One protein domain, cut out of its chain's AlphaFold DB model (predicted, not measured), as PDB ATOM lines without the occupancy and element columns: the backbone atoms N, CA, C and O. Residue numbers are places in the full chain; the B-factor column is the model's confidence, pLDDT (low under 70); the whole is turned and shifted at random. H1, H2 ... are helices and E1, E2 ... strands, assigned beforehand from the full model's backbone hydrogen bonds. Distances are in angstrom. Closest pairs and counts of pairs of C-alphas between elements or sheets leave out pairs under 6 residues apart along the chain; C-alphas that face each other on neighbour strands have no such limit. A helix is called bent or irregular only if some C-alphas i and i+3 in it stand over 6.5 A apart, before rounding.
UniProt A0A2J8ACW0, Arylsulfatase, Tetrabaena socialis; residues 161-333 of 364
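Overview. This is residues 161 to 333 of the 364 residues of the protein "Arylsulfatase" of Tetrabaena socialis (UniProt A0A2J8ACW0). A four-stranded antiparallel sheet, E1 to E4, has one long helix, H1, crossing one face, with the shorter helices H2, H3, H4 and H5 gathered round H1 toward one end of the strands. Toward the other end, residues 174 to 179 of the E1 to E2 link stick out, and H6 lies well away from the sheet and the other helices, after a long link that folds back on itself. The printed part has 173 residues, in the order E1 E2 E3 E4 H1 H2 H3 H4 H5 H6; the sheet's order is E1 E2 E3 E4. The class is mixed, helices and strands, with 70 residues, under half, in named elements. The whole is compact, with a radius of gyration of the C-alphas of 17.2 A and spans of 50 by 40 by 27 A.

Along the chain. E1, residues 162 to 167, begins at C-alpha 162 (40.965, 33.470, -10.838) and is 17.5 A long. E2 is residues 187 to 192, 16.8 A; E3 is residues 200 to 205, 17.0 A; E4 is residues 210 to 214, 13.9 A. H1, residues 231 to 244, is 19.8 A long and begins at C-alpha 231 (25.370, 23.464, -13.723). H2, H3 and H4 are residues 250 to 253, 256 to 259 and 268 to 271. H5, residues 274 to 281, is irregular: C-alphas 275 and 278 are 7.5 A apart. H6, residues 309 to 321, is 19.0 A long and ends at C-alpha 321 (35.943, 38.749, -46.789).

Arrangement. The strands form a meander, each the antiparallel neighbour of the one before. N 165 and O 189 of hairpin E1 and E2 are within hydrogen-bond range at 2.9 A, N 190 and O 202 of hairpin E2 and E3 at 2.8 A, N 203 and O 211 of hairpin E3 and E4 at 2.9 A. H1 is on one face, making two layers, helix over sheet, at a height over the sheet of 8.8 A; it runs across the strands, at 63 degrees to E3 on the local plane. The closest C-alphas of H1 and E2 are those of Leu 241 and Val 190, 5.6 A. H1 touches H5 at a steep tilt of 55 degrees, the same way, closest at the C-alphas of Thr 235 and Tyr 280, 5.7 A. H1, with residues 239 to 243 alone, only just touches H3, with 3 pairs of C-alphas within 8 A; the closest are those of Val 243 and Val 258, 7.3 A. H1, with residues 243 to 244 alone, and H2 touch only at the corner, and only just, with 3 such pairs; the closest C-alphas are those of Leu 244 and Cys 252, 5.9 A. H4 is close to H1 but not clearly touching, with the C-alphas of Ala 271 and Arg 236 at 7.3 A. H6 is apart from H1 and not on the sheet. In H1 and H6 every O i to N i+4 pair is within hydrogen-bond range; in H5 2 of 4 are, and H2, H3 and H4 are too short for such a pair.

Size, cuts and confidence. The two C-alphas farthest apart, those of His 178 and Gly 262, are 55.2 A apart. The printed part has no cut. The links E1 to E2, E4 to H1 and H5 to H6 are long; in the last, residues 287 to 288 pair antiparallel with residues 300 to 301. The mean pLDDT of the printed part is 86.7, and residues 195 to 198 and 320 to 333 are under 70.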
ATOM      1  N   ASN A 161      42.589  34.591  -7.235       87.69
ATOM      2  CA  ASN A 161      42.544  33.134  -7.374       87.69
ATOM      3  C   ASN A 161      41.865  32.722  -8.682       87.69
ATOM      4  O   ASN A 161      41.567  31.560  -8.909       87.69
ATOM      5  N   GLN A 162      41.591  33.684  -9.552       91.56
ATOM      6  CA  GLN A 162      40.965  33.470 -10.838       91.56
ATOM      7  C   GLN A 162      41.594  34.428 -11.834       91.56
ATOM      8  O   GLN A 162      41.897  35.574 -11.494       91.56
ATOM      9  N   PHE A 163      41.821  33.940 -13.042       93.56
ATOM     10  CA  PHE A 163      42.464  34.705 -14.093       93.56
ATOM     11  C   PHE A 163      42.053  34.207 -15.465       93.56
ATOM     12  O   PHE A 163      41.528  33.103 -15.615       93.56
ATOM     13  N   GLN A 164      42.313  35.047 -16.456       94.94
ATOM     14  CA  GLN A 164      42.062  34.752 -17.851       94.94
ATOM     15  C   GLN A 164      43.373  34.449 -18.582       94.94
ATOM     16  O   GLN A 164      44.407  35.043 -18.281       94.94
ATOM     17  N   ALA A 165      43.292  33.566 -19.571       95.56
ATOM     18  CA  ALA A 165      44.250  33.463 -20.664       95.56
ATOM     19  C   ALA A 165      43.544  33.705 -22.007       95.56
ATOM     20  O   ALA A 165      42.331  33.514 -22.127       95.56
ATOM     21  N   GLU A 166      44.289  34.137 -23.019       96.38
ATOM     22  CA  GLU A 166      43.736  34.456 -24.334       96.38
ATOM     23  C   GLU A 166      44.763  34.300 -25.449       96.38
ATOM     24  O   GLU A 166      45.961  34.484 -25.237       96.38
ATOM     25  N   PHE A 167      44.264  33.985 -26.640       95.81
ATOM     26  CA  PHE A 167      45.047  33.909 -27.862       95.81
ATOM     27  C   PHE A 167      44.177  34.290 -29.061       95.81
ATOM     28  O   PHE A 167      42.992  33.950 -29.117       95.81
ATOM     29  N   TRP A 168      44.784  34.952 -30.048       93.56
ATOM     30  CA  TRP A 168      44.173  35.225 -31.346       93.56
ATOM     31  C   TRP A 168      45.106  34.775 -32.450       93.56
ATOM     32  O   TRP A 168      46.305  35.043 -32.387       93.56
ATOM     33  N   GLY A 169      44.544  34.169 -33.491       87.94
ATOM     34  CA  GLY A 169      45.317  33.870 -34.684       87.94
ATOM     35  C   GLY A 169      45.167  32.458 -35.194       87.94
ATOM     36  O   GLY A 169      44.262  31.697 -34.845       87.94
ATOM     37  N   SER A 170      46.108  32.149 -36.072       85.50
ATOM     38  CA  SER A 170      46.369  30.822 -36.586       85.50
ATOM     39  C   SER A 170      47.566  30.202 -35.880       85.50
ATOM     40  O   SER A 170      48.405  30.892 -35.300       85.50
ATOM     41  N   TRP A 171      47.679  28.894 -36.013       83.75
ATOM     42  CA  TRP A 171      48.832  28.117 -35.598       83.75
ATOM     43  C   TRP A 171      49.553  27.538 -36.816       83.75
ATOM     44  O   TRP A 171      48.916  27.223 -37.817       83.75
ATOM     45  N   ILE A 172      50.866  27.355 -36.721       84.12
ATOM     46  CA  ILE A 172      51.658  26.500 -37.610       84.12
ATOM     47  C   ILE A 172      52.561  25.630 -36.743       84.12
ATOM     48  O   ILE A 172      53.021  26.093 -35.699       84.12
ATOM     49  N   ASP A 173      52.850  24.405 -37.182       88.25
ATOM     50  CA  ASP A 173      53.835  23.576 -36.490       88.25
ATOM     51  C   ASP A 173      55.219  24.237 -36.578       88.25
ATOM     52  O   ASP A 173      55.747  24.517 -37.665       88.25
ATOM     53  N   GLU A 174      55.793  24.530 -35.413       88.44
ATOM     54  CA  GLU A 174      57.061  25.240 -35.286       88.44
ATOM     55  C   GLU A 174      58.292  24.346 -35.529       88.44
ATOM     56  O   GLU A 174      59.397  24.864 -35.673       88.44
ATOM     57  N   LEU A 175      58.130  23.021 -35.616       86.00
ATOM     58  CA  LEU A 175      59.189  22.078 -35.999       86.00
ATOM     59  C   LEU A 175      58.985  21.518 -37.411       86.00
ATOM     60  O   LEU A 175      59.950  21.246 -38.127       86.00
ATOM     61  N   LEU A 176      57.732  21.351 -37.827       84.69
ATOM     62  CA  LEU A 176      57.335  20.764 -39.100       84.69
ATOM     63  C   LEU A 176      56.636  21.805 -39.981       84.69
ATOM     64  O   LEU A 176      55.506  21.608 -40.413       84.69
ATOM     65  N   HIS A 177      57.343  22.882 -40.334       79.81
ATOM     66  CA  HIS A 177      56.814  24.018 -41.115       79.81
ATOM     67  C   HIS A 177      56.206  23.676 -42.492       79.81
ATOM     68  O   HIS A 177      55.635  24.546 -43.145       79.81
ATOM     69  N   HIS A 178      56.374  22.443 -42.974       79.12
ATOM     70  CA  HIS A 178      55.758  21.965 -44.212       79.12
ATOM     71  C   HIS A 178      54.299  21.519 -44.018       79.12
ATOM     72  O   HIS A 178      53.591  21.323 -45.007       79.12
ATOM     73  N   LEU A 179      53.858  21.323 -42.772       78.50
ATOM     74  CA  LEU A 179      52.472  21.012 -42.450       78.50
ATOM     75  C   LEU A 179      51.596  22.266 -42.588       78.50
ATOM     76  O   LEU A 179      52.063  23.380 -42.333       78.50
ATOM     77  N   PRO A 180      50.325  22.108 -42.996       75.94
ATOM     78  CA  PRO A 180      49.409  23.232 -43.103       75.94
ATOM     79  C   PRO A 180      49.158  23.864 -41.732       75.94
ATOM     80  O   PRO A 180      49.068  23.177 -40.715       75.94
ATOM     81  N   GLY A 181      49.016  25.187 -41.727       78.06
ATOM     82  CA  GLY A 181      48.586  25.922 -40.547       78.06
ATOM     83  C   GLY A 181      47.110  25.705 -40.229       78.06
ATOM     84  O   GLY A 181      46.300  25.385 -41.100       78.06
ATOM     85  N   TYR A 182      46.763  25.935 -38.970       80.00
ATOM     86  CA  TYR A 182      45.415  25.828 -38.441       80.00
ATOM     87  C   TYR A 182      44.871  27.230 -38.226       80.00
ATOM     88  O   TYR A 182      45.431  28.022 -37.471       80.00
ATOM     89  N   VAL A 183      43.787  27.546 -38.918       82.81
ATOM     90  CA  VAL A 183      43.056  28.806 -38.756       82.81
ATOM     91  C   VAL A 183      41.977  28.650 -37.681       82.81
ATOM     92  O   VAL A 183      41.710  27.543 -37.222       82.81
ATOM     93  N   ASN A 184      41.342  29.754 -37.280       88.94
ATOM     94  CA  ASN A 184      40.274  29.761 -36.270       88.94
ATOM     95  C   ASN A 184      40.706  29.236 -34.886       88.94
ATOM     96  O   ASN A 184      39.888  28.690 -34.151       88.94
ATOM     97  N   ASN A 185      41.971  29.444 -34.507       90.62
ATOM     98  CA  ASN A 185      42.509  29.039 -33.205       90.62
ATOM     99  C   ASN A 185      42.355  30.135 -32.133       90.62
ATOM    100  O   ASN A 185      43.088  30.163 -31.156       90.62
ATOM    101  N   THR A 186      41.432  31.079 -32.310       94.69
ATOM    102  CA  THR A 186      41.221  32.172 -31.352       94.69
ATOM    103  C   THR A 186      40.386  31.681 -30.175       94.69
ATOM    104  O   THR A 186      39.280  31.175 -30.370       94.69
ATOM    105  N   TRP A 187      40.878  31.862 -28.951       96.88
ATOM    106  CA  TRP A 187      40.215  31.382 -27.740       96.88
ATOM    107  C   TRP A 187      40.436  32.318 -26.546       96.88
ATOM    108  O   TRP A 187      41.396  33.086 -26.482       96.88
ATOM    109  N   LYS A 188      39.530  32.236 -25.568       98.19
ATOM    110  CA  LYS A 188      39.748  32.745 -24.209       98.19
ATOM    111  C   LYS A 188      39.458  31.645 -23.206       98.19
ATOM    112  O   LYS A 188      38.565  30.824 -23.411       98.19
ATOM    113  N   ALA A 189      40.195  31.652 -22.110       97.94
ATOM    114  CA  ALA A 189      40.030  30.707 -21.026       97.94
ATOM    115  C   ALA A 189      39.960  31.442 -19.694       97.94
ATOM    116  O   ALA A 189      40.607  32.470 -19.514       97.94
ATOM    117  N   VAL A 190      39.211  30.890 -18.747       97.38
ATOM    118  CA  VAL A 190      39.312  31.244 -17.335       97.38
ATOM    119  C   VAL A 190      39.857  30.055 -16.567       97.38
ATOM    120  O   VAL A 190      39.419  28.919 -16.755       97.38
ATOM    121  N   ARG A 191      40.793  30.331 -15.666       94.19
ATOM    122  CA  ARG A 191      41.266  29.380 -14.674       94.19
ATOM    123  C   ARG A 191      40.963  29.917 -13.294       94.19
ATOM    124  O   ARG A 191      41.288  31.057 -12.972       94.19
ATOM    125  N   VAL A 192      40.349  29.073 -12.483       92.56
ATOM    126  CA  VAL A 192      40.152  29.297 -11.059       92.56
ATOM    127  C   VAL A 192      41.096  28.366 -10.329       92.56
ATOM    128  O   VAL A 192      41.117  27.179 -10.620       92.56
ATOM    129  N   TYR A 193      41.859  28.894  -9.390       85.56
ATOM    130  CA  TYR A 193      42.743  28.162  -8.508       85.56
ATOM    131  C   TYR A 193      42.175  28.181  -7.088       85.56
ATOM    132  O   TYR A 193      41.805  29.224  -6.557       85.56
ATOM    133  N   ASP A 194      42.103  27.011  -6.473       73.38
ATOM    134  CA  ASP A 194      41.708  26.828  -5.080       73.38
ATOM    135  C   ASP A 194      42.747  25.883  -4.470       73.38
ATOM    136  O   ASP A 194      42.946  24.780  -4.990       73.38
ATOM    137  N   GLU A 195      43.431  26.330  -3.411       63.47
ATOM    138  CA  GLU A 195      44.537  25.603  -2.767       63.47
ATOM    139  C   GLU A 195      44.119  24.183  -2.334       63.47
ATOM    140  O   GLU A 195      44.941  23.269  -2.344       63.47
ATOM    141  N   GLU A 196      42.832  23.946  -2.046       58.28
ATOM    142  CA  GLU A 196      42.314  22.619  -1.674       58.28
ATOM    143  C   GLU A 196      41.861  21.763  -2.874       58.28
ATOM    144  O   GLU A 196      41.747  20.526  -2.787       58.28
ATOM    145  N   ARG A 197      41.539  22.401  -4.006       59.62
ATOM    146  CA  ARG A 197      40.825  21.766  -5.128       59.62
ATOM    147  C   ARG A 197      41.561  21.790  -6.459       59.62
ATOM    148  O   ARG A 197      40.948  21.390  -7.434       59.62
ATOM    149  N   ASN A 198      42.817  22.232  -6.521       66.81
ATOM    150  CA  ASN A 198      43.662  22.307  -7.730       66.81
ATOM    151  C   ASN A 198      43.061  23.066  -8.939       66.81
ATOM    152  O   ASN A 198      43.735  23.247  -9.949       66.81
ATOM    153  N   GLY A 199      41.838  23.580  -8.804       87.50
ATOM    154  CA  GLY A 199      41.206  24.513  -9.710       87.50
ATOM    155  C   GLY A 199      40.242  23.920 -10.733       87.50
ATOM    156  O   GLY A 199      40.153  22.712 -10.936       87.50
ATOM    157  N   TRP A 200      39.533  24.825 -11.397       93.88
ATOM    158  CA  TRP A 200      38.693  24.553 -12.559       93.88
ATOM    159  C   TRP A 200      39.183  25.395 -13.725       93.88
ATOM    160  O   TRP A 200      39.627  26.530 -13.528       93.88
ATOM    161  N   LYS A 201      39.048  24.873 -14.939       96.81
ATOM    162  CA  LYS A 201      39.328  25.625 -16.159       96.81
ATOM    163  C   LYS A 201      38.141  25.566 -17.094       96.81
ATOM    164  O   LYS A 201      37.517  24.518 -17.217       96.81
ATOM    165  N   TYR A 202      37.841  26.688 -17.729       98.44
ATOM    166  CA  TYR A 202      36.863  26.784 -18.803       98.44
ATOM    167  C   TYR A 202      37.497  27.482 -19.995       98.44
ATOM    168  O   TYR A 202      38.113  28.532 -19.825       98.44
ATOM    169  N   ILE A 203      37.336  26.908 -21.182       98.56
ATOM    170  CA  ILE A 203      37.856  27.433 -22.443       98.56
ATOM    171  C   ILE A 203      36.680  27.655 -23.389       98.56
ATOM    172  O   ILE A 203      35.777  26.821 -23.495       98.56
ATOM    173  N   TYR A 204      36.710  28.785 -24.084       98.44
ATOM    174  CA  TYR A 204      35.769  29.134 -25.132       98.44
ATOM    175  C   TYR A 204      36.512  29.573 -26.395       98.44
ATOM    176  O   TYR A 204      37.269  30.548 -26.379       98.44
ATOM    177  N   SER A 205      36.270  28.859 -27.491       96.56
ATOM    178  CA  SER A 205      36.839  29.159 -28.806       96.56
ATOM    179  C   SER A 205      35.908  30.043 -29.638       96.56
ATOM    180  O   SER A 205      34.685  30.017 -29.488       96.56
ATOM    181  N   CYS A 206      36.480  30.797 -30.576       95.50
ATOM    182  CA  CYS A 206      35.741  31.576 -31.567       95.50
ATOM    183  C   CYS A 206      34.834  30.722 -32.464       95.50
ATOM    184  O   CYS A 206      33.854  31.237 -33.001       95.50
ATOM    185  N   THR A 207      35.113  29.420 -32.585       93.94
ATOM    186  CA  THR A 207      34.258  28.450 -33.287       93.94
ATOM    187  C   THR A 207      32.989  28.102 -32.504       93.94
ATOM    188  O   THR A 207      32.098  27.441 -33.030       93.94
ATOM    189  N   GLY A 208      32.896  28.534 -31.245       94.62
ATOM    190  CA  GLY A 208      31.819  28.188 -30.325       94.62
ATOM    191  C   GLY A 208      32.087  26.936 -29.489       94.62
ATOM    192  O   GLY A 208      31.271  26.643 -28.612       94.62
ATOM    193  N   SER A 209      33.208  26.237 -29.713       95.19
ATOM    194  CA  SER A 209      33.625  25.088 -28.901       95.19
ATOM    195  C   SER A 209      33.853  25.486 -27.442       95.19
ATOM    196  O   SER A 209      34.299  26.600 -27.143       95.19
ATOM    197  N   LYS A 210      33.523  24.564 -26.533       98.00
ATOM    198  CA  LYS A 210      33.557  24.762 -25.084       98.00
ATOM    199  C   LYS A 210      34.209  23.575 -24.398       98.00
ATOM    200  O   LYS A 210      33.812  22.436 -24.640       98.00
ATOM    201  N   GLU A 211      35.135  23.859 -23.493       98.25
ATOM    202  CA  GLU A 211      35.815  22.837 -22.696       98.25
ATOM    203  C   GLU A 211      35.802  23.205 -21.213       98.25
ATOM    204  O   GLU A 211      36.024  24.365 -20.870       98.25
ATOM    205  N   ILE A 212      35.538  22.234 -20.330       98.25
ATOM    206  CA  ILE A 212      35.736  22.373 -18.877       98.25
ATOM    207  C   ILE A 212      36.606  21.232 -18.375       98.25
ATOM    208  O   ILE A 212      36.358  20.082 -18.733       98.25
ATOM    209  N   TYR A 213      37.535  21.560 -17.477       96.06
ATOM    210  CA  TYR A 213      38.403  20.602 -16.800       96.06
ATOM    211  C   TYR A 213      38.387  20.803 -15.279       96.06
ATOM    212  O   TYR A 213      38.544  21.924 -14.781       96.06
ATOM    213  N   ASP A 214      38.210  19.703 -14.543       93.44
ATOM    214  CA  ASP A 214      38.480  19.601 -13.103       93.44
ATOM    215  C   ASP A 214      39.974  19.294 -12.935       93.44
ATOM    216  O   ASP A 214      40.380  18.134 -12.982       93.44
ATOM    217  N   LEU A 215      40.810  20.321 -12.749       90.12
ATOM    218  CA  LEU A 215      42.276  20.185 -12.769       90.12
ATOM    219  C   LEU A 215      42.833  19.369 -11.589       90.12
ATOM    220  O   LEU A 215      44.029  19.073 -11.529       90.12
ATOM    221  N   LYS A 216      41.994  19.001 -10.613       87.25
ATOM    222  CA  LYS A 216      42.369  18.051  -9.557       87.25
ATOM    223  C   LYS A 216      42.226  16.611 -10.006       87.25
ATOM    224  O   LYS A 216      43.049  15.784  -9.628       87.25
ATOM    225  N   LYS A 217      41.171  16.304 -10.755       90.31
ATOM    226  CA  LYS A 217      40.916  14.949 -11.261       90.31
ATOM    227  C   LYS A 217      41.606  14.695 -12.591       90.31
ATOM    228  O   LYS A 217      41.985  13.563 -12.863       90.31
ATOM    229  N   ASP A 218      41.762  15.746 -13.379       91.94
ATOM    230  CA  ASP A 218      42.298  15.719 -14.728       91.94
ATOM    231  C   ASP A 218      43.349  16.827 -14.909       91.94
ATOM    232  O   ASP A 218      43.118  17.812 -15.611       91.94
ATOM    233  N   PRO A 219      44.510  16.713 -14.234       89.06
ATOM    234  CA  PRO A 219      45.579  17.704 -14.340       89.06
ATOM    235  C   PRO A 219      46.200  17.773 -15.743       89.06
ATOM    236  O   PRO A 219      46.869  18.754 -16.045       89.06
ATOM    237  N   GLY A 220      46.002  16.735 -16.564       90.19
ATOM    238  CA  GLY A 220      46.454  16.684 -17.953       90.19
ATOM    239  C   GLY A 220      45.438  17.226 -18.954       90.19
ATOM    240  O   GLY A 220      45.737  17.206 -20.137       90.19
ATOM    241  N   GLU A 221      44.260  17.679 -18.508       93.56
ATOM    242  CA  GLU A 221      43.246  18.324 -19.357       93.56
ATOM    243  C   GLU A 221      42.778  17.448 -20.536       93.56
ATOM    244  O   GLU A 221      42.577  17.915 -21.656       93.56
ATOM    245  N   LEU A 222      42.612  16.147 -20.290       93.88
ATOM    246  CA  LEU A 222      42.341  15.149 -21.326       93.88
ATOM    247  C   LEU A 222      40.849  14.841 -21.511       93.88
ATOM    248  O   LEU A 222      40.456  14.288 -22.534       93.88
ATOM    249  N   ASN A 223      40.007  15.163 -20.530       94.44
ATOM    250  CA  ASN A 223      38.597  14.782 -20.495       94.44
ATOM    251  C   ASN A 223      37.722  16.033 -20.423       94.44
ATOM    252  O   ASN A 223      37.430  16.549 -19.341       94.44
ATOM    253  N   ASN A 224      37.286  16.518 -21.588       96.88
ATOM    254  CA  ASN A 224      36.370  17.648 -21.649       96.88
ATOM    255  C   ASN A 224      35.024  17.272 -21.014       96.88
ATOM    256  O   ASN A 224      34.211  16.566 -21.601       96.88
ATOM    257  N   MET A 225      34.747  17.830 -19.839       96.69
ATOM    258  CA  MET A 225      33.507  17.574 -19.114       96.69
ATOM    259  C   MET A 225      32.490  18.709 -19.238       96.69
ATOM    260  O   MET A 225      31.606  18.806 -18.392       96.69
ATOM    261  N   TYR A 226      32.574  19.590 -20.244       97.62
ATOM    262  CA  TYR A 226      31.668  20.742 -20.346       97.62
ATOM    263  C   TYR A 226      30.194  20.325 -20.248       97.62
ATOM    264  O   TYR A 226      29.482  20.874 -19.405       97.62
ATOM    265  N   ASP A 227      29.754  19.324 -21.019       96.06
ATOM    266  CA  ASP A 227      28.353  18.879 -21.072       96.06
ATOM    267  C   ASP A 227      27.889  18.128 -19.818       96.06
ATOM    268  O   ASP A 227      26.707  18.189 -19.465       96.06
ATOM    269  N   THR A 228      28.814  17.490 -19.101       96.88
ATOM    270  CA  THR A 228      28.541  16.705 -17.886       96.88
ATOM    271  C   THR A 228      28.857  17.458 -16.591       96.88
ATOM    272  O   THR A 228      28.510  16.992 -15.504       96.88
ATOM    273  N   ALA A 229      29.483  18.635 -16.679       95.62
ATOM    274  CA  ALA A 229      29.833  19.452 -15.529       95.62
ATOM    275  C   ALA A 229      28.582  19.901 -14.757       95.62
ATOM    276  O   ALA A 229      27.568  20.254 -15.371       95.62
ATOM    277  N   PRO A 230      28.651  19.965 -13.412       95.25
ATOM    278  CA  PRO A 230      27.577  20.528 -12.606       95.25
ATOM    279  C   PRO A 230      27.185  21.931 -13.085       95.25
ATOM    280  O   PRO A 230      28.047  22.778 -13.334       95.25
ATOM    281  N   MET A 231      25.879  22.196 -13.182       96.06
ATOM    282  CA  MET A 231      25.370  23.464 -13.723       96.06
ATOM    283  C   MET A 231      25.889  24.678 -12.945       96.06
ATOM    284  O   MET A 231      26.201  25.718 -13.531       96.06
ATOM    285  N   ASN A 232      26.028  24.545 -11.624       95.50
ATOM    286  CA  ASN A 232      26.566  25.612 -10.794       95.50
ATOM    287  C   ASN A 232      28.021  25.942 -11.172       95.50
ATOM    288  O   ASN A 232      28.336  27.115 -11.341       95.50
ATOM    289  N   VAL A 233      28.877  24.939 -11.395       95.75
ATOM    290  CA  VAL A 233      30.262  25.123 -11.867       95.75
ATOM    291  C   VAL A 233      30.284  25.795 -13.240       95.75
ATOM    292  O   VAL A 233      30.944  26.822 -13.401       95.75
ATOM    293  N   ARG A 234      29.529  25.259 -14.210       97.38
ATOM    294  CA  ARG A 234      29.491  25.768 -15.591       97.38
ATOM    295  C   ARG A 234      29.116  27.249 -15.642       97.38
ATOM    296  O   ARG A 234      29.879  28.056 -16.164       97.38
ATOM    297  N   THR A 235      27.985  27.612 -15.039       98.06
ATOM    298  CA  THR A 235      27.464  28.994 -15.051       98.06
ATOM    299  C   THR A 235      28.425  29.997 -14.407       98.06
ATOM    300  O   THR A 235      28.534  31.133 -14.862       98.06
ATOM    301  N   ARG A 236      29.175  29.590 -13.376       97.62
ATOM    302  CA  ARG A 236      30.139  30.461 -12.681       97.62
ATOM    303  C   ARG A 236      31.422  30.662 -13.467       97.62
ATOM    304  O   ARG A 236      31.944  31.772 -13.483       97.62
ATOM    305  N   LEU A 237      31.906  29.621 -14.139       98.00
ATOM    306  CA  LEU A 237      33.040  29.743 -15.051       98.00
ATOM    307  C   LEU A 237      32.683  30.609 -16.267       98.00
ATOM    308  O   LEU A 237      33.447  31.504 -16.619       98.00
ATOM    309  N   GLU A 238      31.499  30.418 -16.855       98.38
ATOM    310  CA  GLU A 238      31.010  31.262 -17.953       98.38
ATOM    311  C   GLU A 238      30.857  32.731 -17.524       98.38
ATOM    312  O   GLU A 238      31.272  33.635 -18.252       98.38
ATOM    313  N   ALA A 239      30.322  32.984 -16.325       98.25
ATOM    314  CA  ALA A 239      30.192  34.330 -15.774       98.25
ATOM    315  C   ALA A 239      31.548  34.984 -15.466       98.25
ATOM    316  O   ALA A 239      31.745  36.162 -15.767       98.25
ATOM    317  N   LEU A 240      32.497  34.229 -14.902       97.88
ATOM    318  CA  LEU A 240      33.856  34.719 -14.689       97.88
ATOM    319  C   LEU A 240      34.525  35.084 -16.012       97.88
ATOM    320  O   LEU A 240      35.133  36.147 -16.091       97.88
ATOM    321  N   LEU A 241      34.388  34.251 -17.049       98.38
ATOM    322  CA  LEU A 241      34.920  34.580 -18.368       98.38
ATOM    323  C   LEU A 241      34.254  35.839 -18.936       98.38
ATOM    324  O   LEU A 241      34.951  36.692 -19.471       98.38
ATOM    325  N   ALA A 242      32.936  35.998 -18.780       97.88
ATOM    326  CA  ALA A 242      32.226  37.196 -19.231       97.88
ATOM    327  C   ALA A 242      32.782  38.483 -18.604       97.88
ATOM    328  O   ALA A 242      32.930  39.482 -19.310       97.88
ATOM    329  N   VAL A 243      33.126  38.468 -17.316       96.94
ATOM    330  CA  VAL A 243      33.743  39.624 -16.646       96.94
ATOM    331  C   VAL A 243      35.206  39.784 -17.045       96.94
ATOM    332  O   VAL A 243      35.609  40.866 -17.467       96.94
ATOM    333  N   LEU A 244      36.002  38.722 -16.914       96.38
ATOM    334  CA  LEU A 244      37.450  38.793 -17.100       96.38
ATOM    335  C   LEU A 244      37.824  39.143 -18.542       96.38
ATOM    336  O   LEU A 244      38.677  39.998 -18.731       96.38
ATOM    337  N   ALA A 245      37.107  38.612 -19.539       95.38
ATOM    338  CA  ALA A 245      37.366  38.879 -20.957       95.38
ATOM    339  C   ALA A 245      37.335  40.366 -21.343       95.38
ATOM    340  O   ALA A 245      37.842  40.729 -22.405       95.38
ATOM    341  N   VAL A 246      36.704  41.213 -20.522       92.56
ATOM    342  CA  VAL A 246      36.569  42.658 -20.747       92.56
ATOM    343  C   VAL A 246      37.046  43.488 -19.554       92.56
ATOM    344  O   VAL A 246      36.763  44.687 -19.491       92.56
ATOM    345  N   CYS A 247      37.743  42.861 -18.605       92.25
ATOM    346  CA  CYS A 247      38.182  43.511 -17.383       92.25
ATOM    347  C   CYS A 247      39.220  44.601 -17.668       92.25
ATOM    348  O   CYS A 247      39.910  44.601 -18.688       92.25
ATOM    349  N   ARG A 248      39.311  45.550 -16.739       89.44
ATOM    350  CA  ARG A 248      40.362  46.568 -16.669       89.44
ATOM    351  C   ARG A 248      40.689  46.849 -15.212       89.44
ATOM    352  O   ARG A 248      39.780  46.995 -14.387       89.44
ATOM    353  N   GLY A 249      41.971  46.949 -14.903       88.12
ATOM    354  CA  GLY A 249      42.454  47.301 -13.582       88.12
ATOM    355  C   GLY A 249      42.024  46.315 -12.505       88.12
ATOM    356  O   GLY A 249      42.165  45.098 -12.623       88.12
ATOM    357  N   ASP A 250      41.425  46.851 -11.446       86.56
ATOM    358  CA  ASP A 250      40.997  46.095 -10.271       86.56
ATOM    359  C   ASP A 250      39.889  45.058 -10.554       86.56
ATOM    360  O   ASP A 250      39.700  44.121  -9.781       86.56
ATOM    361  N   THR A 251      39.157  45.172 -11.665       89.75
ATOM    362  CA  THR A 251      38.190  44.140 -12.088       89.75
ATOM    363  C   THR A 251      38.879  42.879 -12.616       89.75
ATOM    364  O   THR A 251      38.288  41.803 -12.556       89.75
ATOM    365  N   CYS A 252      40.136  42.976 -13.066       90.81
ATOM    366  CA  CYS A 252      40.934  41.825 -13.488       90.81
ATOM    367  C   CYS A 252      41.486  41.024 -12.304       90.81
ATOM    368  O   CYS A 252      41.775  39.832 -12.427       90.81
ATOM    369  N   THR A 253      41.664  41.669 -11.149       88.06
ATOM    370  CA  THR A 253      42.148  41.031  -9.914       88.06
ATOM    371  C   THR A 253      40.984  40.569  -9.042       88.06
ATOM    372  O   THR A 253      41.044  39.500  -8.433       88.06
ATOM    373  N   ASN A 254      39.894  41.337  -9.030       90.00
ATOM    374  CA  ASN A 254      38.696  41.076  -8.249       90.00
ATOM    375  C   ASN A 254      37.426  41.144  -9.123       90.00
ATOM    376  O   ASN A 254      36.641  42.087  -9.004       90.00
ATOM    377  N   PRO A 255      37.178  40.142  -9.987       93.19
ATOM    378  CA  PRO A 255      35.942  40.050 -10.767       93.19
ATOM    379  C   PRO A 255      34.697  39.861  -9.888       93.19
ATOM    380  O   PRO A 255      33.586  40.168 -10.317       93.19
ATOM    381  N   TRP A 256      34.853  39.402  -8.640       93.50
ATOM    382  CA  TRP A 256      33.732  39.186  -7.725       93.50
ATOM    383  C   TRP A 256      32.991  40.475  -7.391       93.50
ATOM    384  O   TRP A 256      31.773  40.440  -7.286       93.50
ATOM    385  N   LYS A 257      33.675  41.625  -7.338       91.50
ATOM    386  CA  LYS A 257      33.022  42.931  -7.128       91.50
ATOM    387  C   LYS A 257      32.081  43.335  -8.267       91.50
ATOM    388  O   LYS A 257      31.207  44.170  -8.073       91.50
ATOM    389  N   VAL A 258      32.289  42.774  -9.460       93.62
ATOM    390  CA  VAL A 258      31.421  42.992 -10.625       93.62
ATOM    391  C   VAL A 258      30.218  42.056 -10.547       93.62
ATOM    392  O   VAL A 258      29.089  42.486 -10.755       93.62
ATOM    393  N   LEU A 259      30.458  40.786 -10.210       95.19
ATOM    394  CA  LEU A 259      29.425  39.748 -10.128       95.19
ATOM    395  C   LEU A 259      28.513  39.902  -8.898       95.19
ATOM    396  O   LEU A 259      27.333  39.573  -8.961       95.19
ATOM    397  N   HIS A 260      29.068  40.380  -7.784       95.88
ATOM    398  CA  HIS A 260      28.425  40.539  -6.476       95.88
ATOM    399  C   HIS A 260      28.847  41.881  -5.860       95.88
ATOM    400  O   HIS A 260      29.709  41.924  -4.978       95.88
ATOM    401  N   PRO A 261      28.265  43.004  -6.319       92.75
ATOM    402  CA  PRO A 261      28.653  44.342  -5.867       92.75
ATOM    403  C   PRO A 261      28.360  44.604  -4.380       92.75
ATOM    404  O   PRO A 261      28.941  45.522  -3.808       92.75
ATOM    405  N   GLY A 262      27.499  43.802  -3.742       92.81
ATOM    406  CA  GLY A 262      27.253  43.852  -2.298       92.81
ATOM    407  C   GLY A 262      28.350  43.196  -1.450       92.81
ATOM    408  O   GLY A 262      28.344  43.329  -0.227       92.81
ATOM    409  N   GLY A 263      29.327  42.526  -2.075       92.19
ATOM    410  CA  GLY A 263      30.478  41.925  -1.399       92.19
ATOM    411  C   GLY A 263      30.199  40.578  -0.724       92.19
ATOM    412  O   GLY A 263      31.052  40.081   0.010       92.19
ATOM    413  N   GLU A 264      29.040  39.963  -0.977       94.94
ATOM    414  CA  GLU A 264      28.613  38.684  -0.387       94.94
ATOM    415  C   GLU A 264      29.351  37.465  -0.963       94.94
ATOM    416  O   GLU A 264      29.227  36.345  -0.449       94.94
ATOM    417  N   VAL A 265      30.079  37.670  -2.060       93.62
ATOM    418  CA  VAL A 265      30.959  36.700  -2.706       93.62
ATOM    419  C   VAL A 265      32.299  37.375  -2.934       93.62
ATOM    420  O   VAL A 265      32.370  38.404  -3.597       93.62
ATOM    421  N   GLN A 266      33.363  36.779  -2.402       90.25
ATOM    422  CA  GLN A 266      34.735  37.269  -2.585       90.25
ATOM    423  C   GLN A 266      35.671  36.189  -3.132       90.25
ATOM    424  O   GLN A 266      36.864  36.417  -3.325       90.25
ATOM    425  N   SER A 267      35.141  34.989  -3.358       89.88
ATOM    426  CA  SER A 267      35.912  33.816  -3.734       89.88
ATOM    427  C   SER A 267      35.064  32.829  -4.527       89.88
ATOM    428  O   SER A 267      33.831  32.843  -4.476       89.88
ATOM    429  N   TRP A 268      35.740  31.895  -5.197       91.31
ATOM    430  CA  TRP A 268      35.091  30.751  -5.833       91.31
ATOM    431  C   TRP A 268      34.259  29.921  -4.842       91.31
ATOM    432  O   TRP A 268      33.126  29.537  -5.138       91.31
ATOM    433  N   SER A 269      34.796  29.689  -3.641       90.19
ATOM    434  CA  SER A 269      34.133  28.926  -2.577       90.19
ATOM    435  C   SER A 269      32.847  29.590  -2.082       90.19
ATOM    436  O   SER A 269      31.905  28.903  -1.686       90.19
ATOM    437  N   ASP A 270      32.766  30.920  -2.132       92.50
ATOM    438  CA  ASP A 270      31.511  31.625  -1.884       92.50
ATOM    439  C   ASP A 270      30.563  31.515  -3.067       92.50
ATOM    440  O   ASP A 270      29.382  31.216  -2.878       92.50
ATOM    441  N   ALA A 271      31.089  31.717  -4.276       94.12
ATOM    442  CA  ALA A 271      30.310  31.711  -5.498       94.12
ATOM    443  C   ALA A 271      29.557  30.393  -5.669       94.12
ATOM    444  O   ALA A 271      28.371  30.420  -5.988       94.12
ATOM    445  N   ILE A 272      30.203  29.247  -5.418       93.19
ATOM    446  CA  ILE A 272      29.661  27.907  -5.709       93.19
ATOM    447  C   ILE A 272      28.428  27.516  -4.875       93.19
ATOM    448  O   ILE A 272      27.747  26.542  -5.200       93.19
ATOM    449  N   LYS A 273      28.112  28.281  -3.823       95.06
ATOM    450  CA  LYS A 273      26.939  28.066  -2.965       95.06
ATOM    451  C   LYS A 273      25.650  28.196  -3.791       95.06
ATOM    452  O   LYS A 273      25.478  29.158  -4.541       95.06
ATOM    453  N   SER A 274      24.724  27.252  -3.609       96.69
ATOM    454  CA  SER A 274      23.491  27.136  -4.409       96.69
ATOM    455  C   SER A 274      22.561  28.345  -4.305       96.69
ATOM    456  O   SER A 274      21.867  28.680  -5.256       96.69
ATOM    457  N   LYS A 275      22.599  29.084  -3.189       97.31
ATOM    458  CA  LYS A 275      21.825  30.328  -3.020       97.31
ATOM    459  C   LYS A 275      22.109  31.396  -4.091       97.31
ATOM    460  O   LYS A 275      21.331  32.332  -4.223       97.31
ATOM    461  N   TYR A 276      23.220  31.279  -4.825       97.75
ATOM    462  CA  TYR A 276      23.576  32.182  -5.919       97.75
ATOM    463  C   TYR A 276      23.274  31.612  -7.315       97.75
ATOM    464  O   TYR A 276      23.551  32.292  -8.299       97.75
ATOM    465  N   ASP A 277      22.717  30.400  -7.437       97.69
ATOM    466  CA  ASP A 277      22.485  29.741  -8.734       97.69
ATOM    467  C   ASP A 277      21.676  30.613  -9.697       97.69
ATOM    468  O   ASP A 277      22.103  30.838 -10.829       97.69
ATOM    469  N   ASP A 278      20.581  31.198  -9.218       97.38
ATOM    470  CA  ASP A 278      19.724  32.072 -10.019       97.38
ATOM    471  C   ASP A 278      20.440  33.342 -10.498       97.38
ATOM    472  O   ASP A 278      20.114  33.874 -11.558       97.38
ATOM    473  N   VAL A 279      21.410  33.850  -9.726       96.19
ATOM    474  CA  VAL A 279      22.210  35.020 -10.117       96.19
ATOM    475  C   VAL A 279      23.071  34.664 -11.321       96.19
ATOM    476  O   VAL A 279      23.017  35.352 -12.338       96.19
ATOM    477  N   TYR A 280      23.814  33.559 -11.233       97.81
ATOM    478  CA  TYR A 280      24.721  33.131 -12.295       97.81
ATOM    479  C   TYR A 280      23.988  32.633 -13.543       97.81
ATOM    480  O   TYR A 280      24.441  32.894 -14.652       97.81
ATOM    481  N   ALA A 281      22.829  31.987 -13.387       95.56
ATOM    482  CA  ALA A 281      22.022  31.502 -14.506       95.56
ATOM    483  C   ALA A 281      21.476  32.623 -15.412       95.56
ATOM    484  O   ALA A 281      21.119  32.364 -16.560       95.56
ATOM    485  N   ARG A 282      21.396  33.865 -14.911       96.38
ATOM    486  CA  ARG A 282      20.924  35.027 -15.682       96.38
ATOM    487  C   ARG A 282      22.021  35.736 -16.476       96.38
ATOM    488  O   ARG A 282      21.685  36.494 -17.383       96.38
ATOM    489  N   ILE A 283      23.290  35.502 -16.146       97.00
ATOM    490  CA  ILE A 283      24.422  36.170 -16.793       97.00
ATOM    491  C   ILE A 283      24.604  35.591 -18.192       97.00
ATOM    492  O   ILE A 283      24.714  34.378 -18.372       97.00
ATOM    493  N   LYS A 284      24.671  36.460 -19.199       96.75
ATOM    494  CA  LYS A 284      24.940  36.047 -20.576       96.75
ATOM    495  C   LYS A 284      26.422  35.678 -20.719       96.75
ATOM    496  O   LYS A 284      27.279  36.528 -20.465       96.75
ATOM    497  N   PRO A 285      26.746  34.452 -21.177       96.62
ATOM    498  CA  PRO A 285      28.130  34.053 -21.401       96.62
ATOM    499  C   PRO A 285      28.822  34.919 -22.456       96.62
ATOM    500  O   PRO A 285      28.182  35.409 -23.395       96.62
ATOM    501  N   PHE A 286      30.143  35.037 -22.324       97.69
ATOM    502  CA  PHE A 286      31.010  35.628 -23.339       97.69
ATOM    503  C   PHE A 286      30.851  34.925 -24.697       97.69
ATOM    504  O   PHE A 286      30.681  33.704 -24.748       97.69
ATOM    505  N   LYS A 287      30.926  35.684 -25.796       96.50
ATOM    506  CA  LYS A 287      30.928  35.143 -27.164       96.50
ATOM    507  C   LYS A 287      31.867  35.909 -28.082       96.50
ATOM    508  O   LYS A 287      32.004  37.121 -27.956       96.50
ATOM    509  N   PHE A 288      32.413  35.224 -29.077       95.50
ATOM    510  CA  PHE A 288      33.011  35.876 -30.235       95.50
ATOM    511  C   PHE A 288      31.940  36.107 -31.308       95.50
ATOM    512  O   PHE A 288      31.018  35.303 -31.451       95.50
ATOM    513  N   VAL A 289      32.039  37.204 -32.059       93.62
ATOM    514  CA  VAL A 289      31.191  37.452 -33.237       93.62
ATOM    515  C   VAL A 289      31.683  36.617 -34.421       93.62
ATOM    516  O   VAL A 289      30.865  36.096 -35.177       93.62
ATOM    517  N   ALA A 290      33.002  36.489 -34.563       91.94
ATOM    518  CA  ALA A 290      33.699  35.733 -35.590       91.94
ATOM    519  C   ALA A 290      35.100  35.287 -35.120       91.94
ATOM    520  O   ALA A 290      35.657  35.799 -34.143       91.94
ATOM    521  N   CYS A 291      35.701  34.354 -35.859       91.31
ATOM    522  CA  CYS A 291      37.092  33.950 -35.681       91.31
ATOM    523  C   CYS A 291      38.043  34.941 -36.358       91.31
ATOM    524  O   CYS A 291      38.382  34.788 -37.527       91.31
ATOM    525  N   LEU A 292      38.467  35.965 -35.616       89.75
ATOM    526  CA  LEU A 292      39.487  36.909 -36.074       89.75
ATOM    527  C   LEU A 292      40.871  36.480 -35.604       89.75
ATOM    528  O   LEU A 292      41.027  36.014 -34.474       89.75
ATOM    529  N   GLY A 293      41.880  36.703 -36.448       86.62
ATOM    530  CA  GLY A 293      43.282  36.435 -36.123       86.62
ATOM    531  C   GLY A 293      43.970  37.519 -35.283       86.62
ATOM    532  O   GLY A 293      45.184  37.498 -35.133       86.62
ATOM    533  N   TYR A 294      43.206  38.484 -34.777       88.44
ATOM    534  CA  TYR A 294      43.673  39.618 -33.987       88.44
ATOM    535  C   TYR A 294      42.589  40.041 -32.991       88.44
ATOM    536  O   TYR A 294      41.418  39.673 -33.129       88.44
ATOM    537  N   GLN A 295      42.978  40.836 -31.992       90.31
ATOM    538  CA  GLN A 295      42.031  41.392 -31.035       90.31
ATOM    539  C   GLN A 295      41.221  42.527 -31.668       90.31
ATOM    540  O   GLN A 295      41.770  43.527 -32.126       90.31
ATOM    541  N   ASP A 296      39.899  42.395 -31.604       90.06
ATOM    542  CA  ASP A 296      38.946  43.468 -31.870       90.06
ATOM    543  C   ASP A 296      37.904  43.465 -30.747       90.06
ATOM    544  O   ASP A 296      37.200  42.477 -30.530       90.06
ATOM    545  N   LEU A 297      37.790  44.577 -30.018       88.56
ATOM    546  CA  LEU A 297      36.865  44.689 -28.885       88.56
ATOM    547  C   LEU A 297      35.395  44.552 -29.311       88.56
ATOM    548  O   LEU A 297      34.552  44.165 -28.504       88.56
ATOM    549  N   SER A 298      35.068  44.863 -30.566       89.62
ATOM    550  CA  SER A 298      33.725  44.695 -31.114       89.62
ATOM    551  C   SER A 298      33.420  43.266 -31.570       89.62
ATOM    552  O   SER A 298      32.251  42.911 -31.723       89.62
ATOM    553  N   ASN A 299      34.449  42.424 -31.705       92.00
ATOM    554  CA  ASN A 299      34.312  40.989 -31.954       92.00
ATOM    555  C   ASN A 299      34.004  40.188 -30.679       92.00
ATOM    556  O   ASN A 299      33.725  38.997 -30.730       92.00
ATOM    557  N   GLU A 300      34.061  40.820 -29.521       93.19
ATOM    558  CA  GLU A 300      34.037  40.156 -28.230       93.19
ATOM    559  C   GLU A 300      32.812  40.630 -27.431       93.19
ATOM    560  O   GLU A 300      32.773  41.723 -26.857       93.19
ATOM    561  N   MET A 301      31.776  39.804 -27.412       94.25
ATOM    562  CA  MET A 301      30.494  40.086 -26.783       94.25
ATOM    563  C   MET A 301      30.524  39.663 -25.315       94.25
ATOM    564  O   MET A 301      30.723  38.490 -25.004       94.25
ATOM    565  N   SER A 302      30.252  40.606 -24.416       95.00
ATOM    566  CA  SER A 302      30.057  40.354 -22.987       95.00
ATOM    567  C   SER A 302      28.932  41.237 -22.460       95.00
ATOM    568  O   SER A 302      28.784  42.376 -22.897       95.00
ATOM    569  N   GLU A 303      28.154  40.743 -21.496       92.88
ATOM    570  CA  GLU A 303      27.165  41.557 -20.776       92.88
ATOM    571  C   GLU A 303      27.803  42.749 -20.047       92.88
ATOM    572  O   GLU A 303      27.175  43.791 -19.882       92.88
ATOM    573  N   TYR A 304      29.080  42.624 -19.683       92.56
ATOM    574  CA  TYR A 304      29.828  43.628 -18.931       92.56
ATOM    575  C   TYR A 304      30.532  44.658 -19.823       92.56
ATOM    576  O   TYR A 304      31.280  45.501 -19.326       92.56
ATOM    577  N   ARG A 305      30.293  44.626 -21.142       87.81
ATOM    578  CA  ARG A 305      30.776  45.642 -22.080       87.81
ATOM    579  C   ARG A 305      29.728  45.962 -23.138       87.81
ATOM    580  O   ARG A 305      29.308  45.103 -23.903       87.81
ATOM    581  N   VAL A 306      29.379  47.241 -23.254       78.81
ATOM    582  CA  VAL A 306      28.520  47.721 -24.342       78.81
ATOM    583  C   VAL A 306      29.338  47.825 -25.628       78.81
ATOM    584  O   VAL A 306      30.346  48.529 -25.673       78.81
ATOM    585  N   VAL A 307      28.892  47.140 -26.681       75.56
ATOM    586  CA  VAL A 307      29.481  47.196 -28.026       75.56
ATOM    587  C   VAL A 307      28.489  47.866 -28.978       75.56
ATOM    588  O   VAL A 307      27.296  47.569 -28.951       75.56
ATOM    589  N   ASN A 308      28.973  48.772 -29.833       76.62
ATOM    590  CA  ASN A 308      28.143  49.449 -30.831       76.62
ATOM    591  C   ASN A 308      27.671  48.454 -31.921       76.62
ATOM    592  O   ASN A 308      28.519  47.814 -32.550       76.62
ATOM    593  N   PRO A 309      26.356  48.349 -32.212       79.44
ATOM    594  CA  PRO A 309      25.828  47.470 -33.260       79.44
ATOM    595  C   PRO A 309      26.450  47.667 -34.650       79.44
ATOM    596  O   PRO A 309      26.617  46.694 -35.385       79.44
ATOM    597  N   ALA A 310      26.827  48.898 -35.012       73.69
ATOM    598  CA  ALA A 310      27.476  49.179 -36.293       73.69
ATOM    599  C   ALA A 310      28.853  48.497 -36.398       73.69
ATOM    600  O   ALA A 310      29.176  47.915 -37.433       73.69
ATOM    601  N   SER A 311      29.622  48.484 -35.303       75.56
ATOM    602  CA  SER A 311      30.923  47.808 -35.230       75.56
ATOM    603  C   SER A 311      30.778  46.289 -35.367       75.56
ATOM    604  O   SER A 311      31.543  45.661 -36.090       75.56
ATOM    605  N   ILE A 312      29.727  45.700 -34.782       75.94
ATOM    606  CA  ILE A 312      29.426  44.264 -34.936       75.94
ATOM    607  C   ILE A 312      29.165  43.915 -36.411       75.94
ATOM    608  O   ILE A 312      29.644  42.893 -36.907       75.94
ATOM    609  N   SER A 313      28.405  44.752 -37.128       73.81
ATOM    610  CA  SER A 313      28.148  44.544 -38.559       73.81
ATOM    611  C   SER A 313      29.433  44.606 -39.385       73.81
ATOM    612  O   SER A 313      29.600  43.820 -40.316       73.81
ATOM    613  N   GLN A 314      30.343  45.518 -39.037       74.88
ATOM    614  CA  GLN A 314      31.634  45.652 -39.704       74.88
ATOM    615  C   GLN A 314      32.517  44.419 -39.482       74.88
ATOM    616  O   GLN A 314      33.060  43.893 -40.449       74.88
ATOM    617  N   VAL A 315      32.590  43.897 -38.252       77.88
ATOM    618  CA  VAL A 315      33.329  42.660 -37.943       77.88
ATOM    619  C   VAL A 315      32.813  41.483 -38.763       77.88
ATOM    620  O   VAL A 315      33.599  40.759 -39.369       77.88
ATOM    621  N   ARG A 316      31.487  41.305 -38.834       79.88
ATOM    622  CA  ARG A 316      30.884  40.234 -39.645       79.88
ATOM    623  C   ARG A 316      31.245  40.360 -41.118       79.88
ATOM    624  O   ARG A 316      31.505  39.352 -41.767       79.88
ATOM    625  N   HIS A 317      31.258  41.586 -41.634       74.88
ATOM    626  CA  HIS A 317      31.652  41.835 -43.011       74.88
ATOM    627  C   HIS A 317      33.123  41.470 -43.237       74.88
ATOM    628  O   HIS A 317      33.402  40.661 -44.113       74.88
ATOM    629  N   LEU A 318      34.046  41.961 -42.406       71.81
ATOM    630  CA  LEU A 318      35.478  41.653 -42.525       71.81
ATOM    631  C   LEU A 318      35.756  40.146 -42.438       71.81
ATOM    632  O   LEU A 318      36.419  39.593 -43.309       71.81
ATOM    633  N   ALA A 319      35.148  39.457 -41.470       71.50
ATOM    634  CA  ALA A 319      35.278  38.010 -41.326       71.50
ATOM    635  C   ALA A 319      34.777  37.229 -42.555       71.50
ATOM    636  O   ALA A 319      35.302  36.162 -42.861       71.50
ATOM    637  N   SER A 320      33.772  37.746 -43.272       65.19
ATOM    638  CA  SER A 320      33.281  37.123 -44.509       65.19
ATOM    639  C   SER A 320      34.204  37.334 -45.713       65.19
ATOM    640  O   SER A 320      34.175  36.531 -46.643       65.19
ATOM    641  N   VAL A 321      35.022  38.393 -45.698       60.16
ATOM    642  CA  VAL A 321      35.943  38.749 -46.789       60.16
ATOM    643  C   VAL A 321      37.304  38.063 -46.607       60.16
ATOM    644  O   VAL A 321      37.881  37.602 -47.587       60.16
ATOM    645  N   ASP A 322      37.769  37.914 -45.362       52.62
ATOM    646  CA  ASP A 322      39.033  37.246 -45.006       52.62
ATOM    647  C   ASP A 322      38.933  35.710 -44.944       52.62
ATOM    648  O   ASP A 322      39.915  35.031 -44.640       52.62
ATOM    649  N   ALA A 323      37.761  35.136 -45.235       51.88
ATOM    650  CA  ALA A 323      37.529  33.696 -45.236       51.88
ATOM    651  C   ALA A 323      38.239  32.997 -46.414       51.88
ATOM    652  O   ALA A 323      37.606  32.459 -47.323       51.88
ATOM    653  N   VAL A 324      39.573  32.945 -46.385       43.75
ATOM    654  CA  VAL A 324      40.344  31.955 -47.140       43.75
ATOM    655  C   VAL A 324      39.995  30.593 -46.545       43.75
ATOM    656  O   VAL A 324      40.465  30.209 -45.477       43.75
ATOM    657  N   HIS A 325      39.088  29.888 -47.221       42.97
ATOM    658  CA  HIS A 325      38.636  28.546 -46.875       42.97
ATOM    659  C   HIS A 325      39.818  27.565 -46.940       42.97
ATOM    660  O   HIS A 325      40.120  27.004 -47.990       42.97
ATOM    661  N   ILE A 326      40.476  27.330 -45.806       41.03
ATOM    662  CA  ILE A 326      41.196  26.079 -45.568       41.03
ATOM    663  C   ILE A 326      40.331  25.296 -44.574       41.03
ATOM    664  O   ILE A 326      40.250  25.680 -43.405       41.03
ATOM    665  N   PRO A 327      39.607  24.256 -45.022       36.53
ATOM    666  CA  PRO A 327      38.680  23.520 -44.181       36.53
ATOM    667  C   PRO A 327      39.480  22.578 -43.284       36.53
ATOM    668  O   PRO A 327      39.665  21.407 -43.597       36.53
ATOM    669  N   VAL A 328      39.990  23.094 -42.171       40.53
ATOM    670  CA  VAL A 328      40.472  22.259 -41.068       40.53
ATOM    671  C   VAL A 328      39.834  22.778 -39.790       40.53
ATOM    672  O   VAL A 328      40.467  23.411 -38.953       40.53
ATOM    673  N   THR A 329      38.529  22.550 -39.655       38.94
ATOM    674  CA  THR A 329      37.894  22.599 -38.341       38.94
ATOM    675  C   THR A 329      38.441  21.409 -37.565       38.94
ATOM    676  O   THR A 329      38.196  20.261 -37.941       38.94
ATOM    677  N   LEU A 330      39.220  21.657 -36.515       42.09
ATOM    678  CA  LEU A 330      39.611  20.594 -35.604       42.09
ATOM    679  C   LEU A 330      38.400  20.229 -34.737       42.09
ATOM    680  O   LEU A 330      38.240  20.704 -33.619       42.09
ATOM    681  N   GLU A 331      37.540  19.360 -35.256       40.78
ATOM    682  CA  GLU A 331      36.735  18.483 -34.413       40.78
ATOM    683  C   GLU A 331      37.612  17.282 -34.057       40.78
ATOM    684  O   GLU A 331      37.456  16.189 -34.596       40.78
ATOM    685  N   ALA A 332      38.607  17.485 -33.194       39.06
ATOM    686  CA  ALA A 332      39.217  16.369 -32.495       39.06
ATOM    687  C   ALA A 332      38.386  16.165 -31.225       39.06
ATOM    688  O   ALA A 332      38.614  16.870 -30.244       39.06
ATOM    689  N   PRO A 333      37.394  15.251 -31.201       37.03
ATOM    690  CA  PRO A 333      36.888  14.758 -29.935       37.03
ATOM    691  C   PRO A 333      38.086  14.147 -29.211       37.03
ATOM    692  O   PRO A 333      38.519  13.047 -29.562       37.03
TER     693      PRO A 333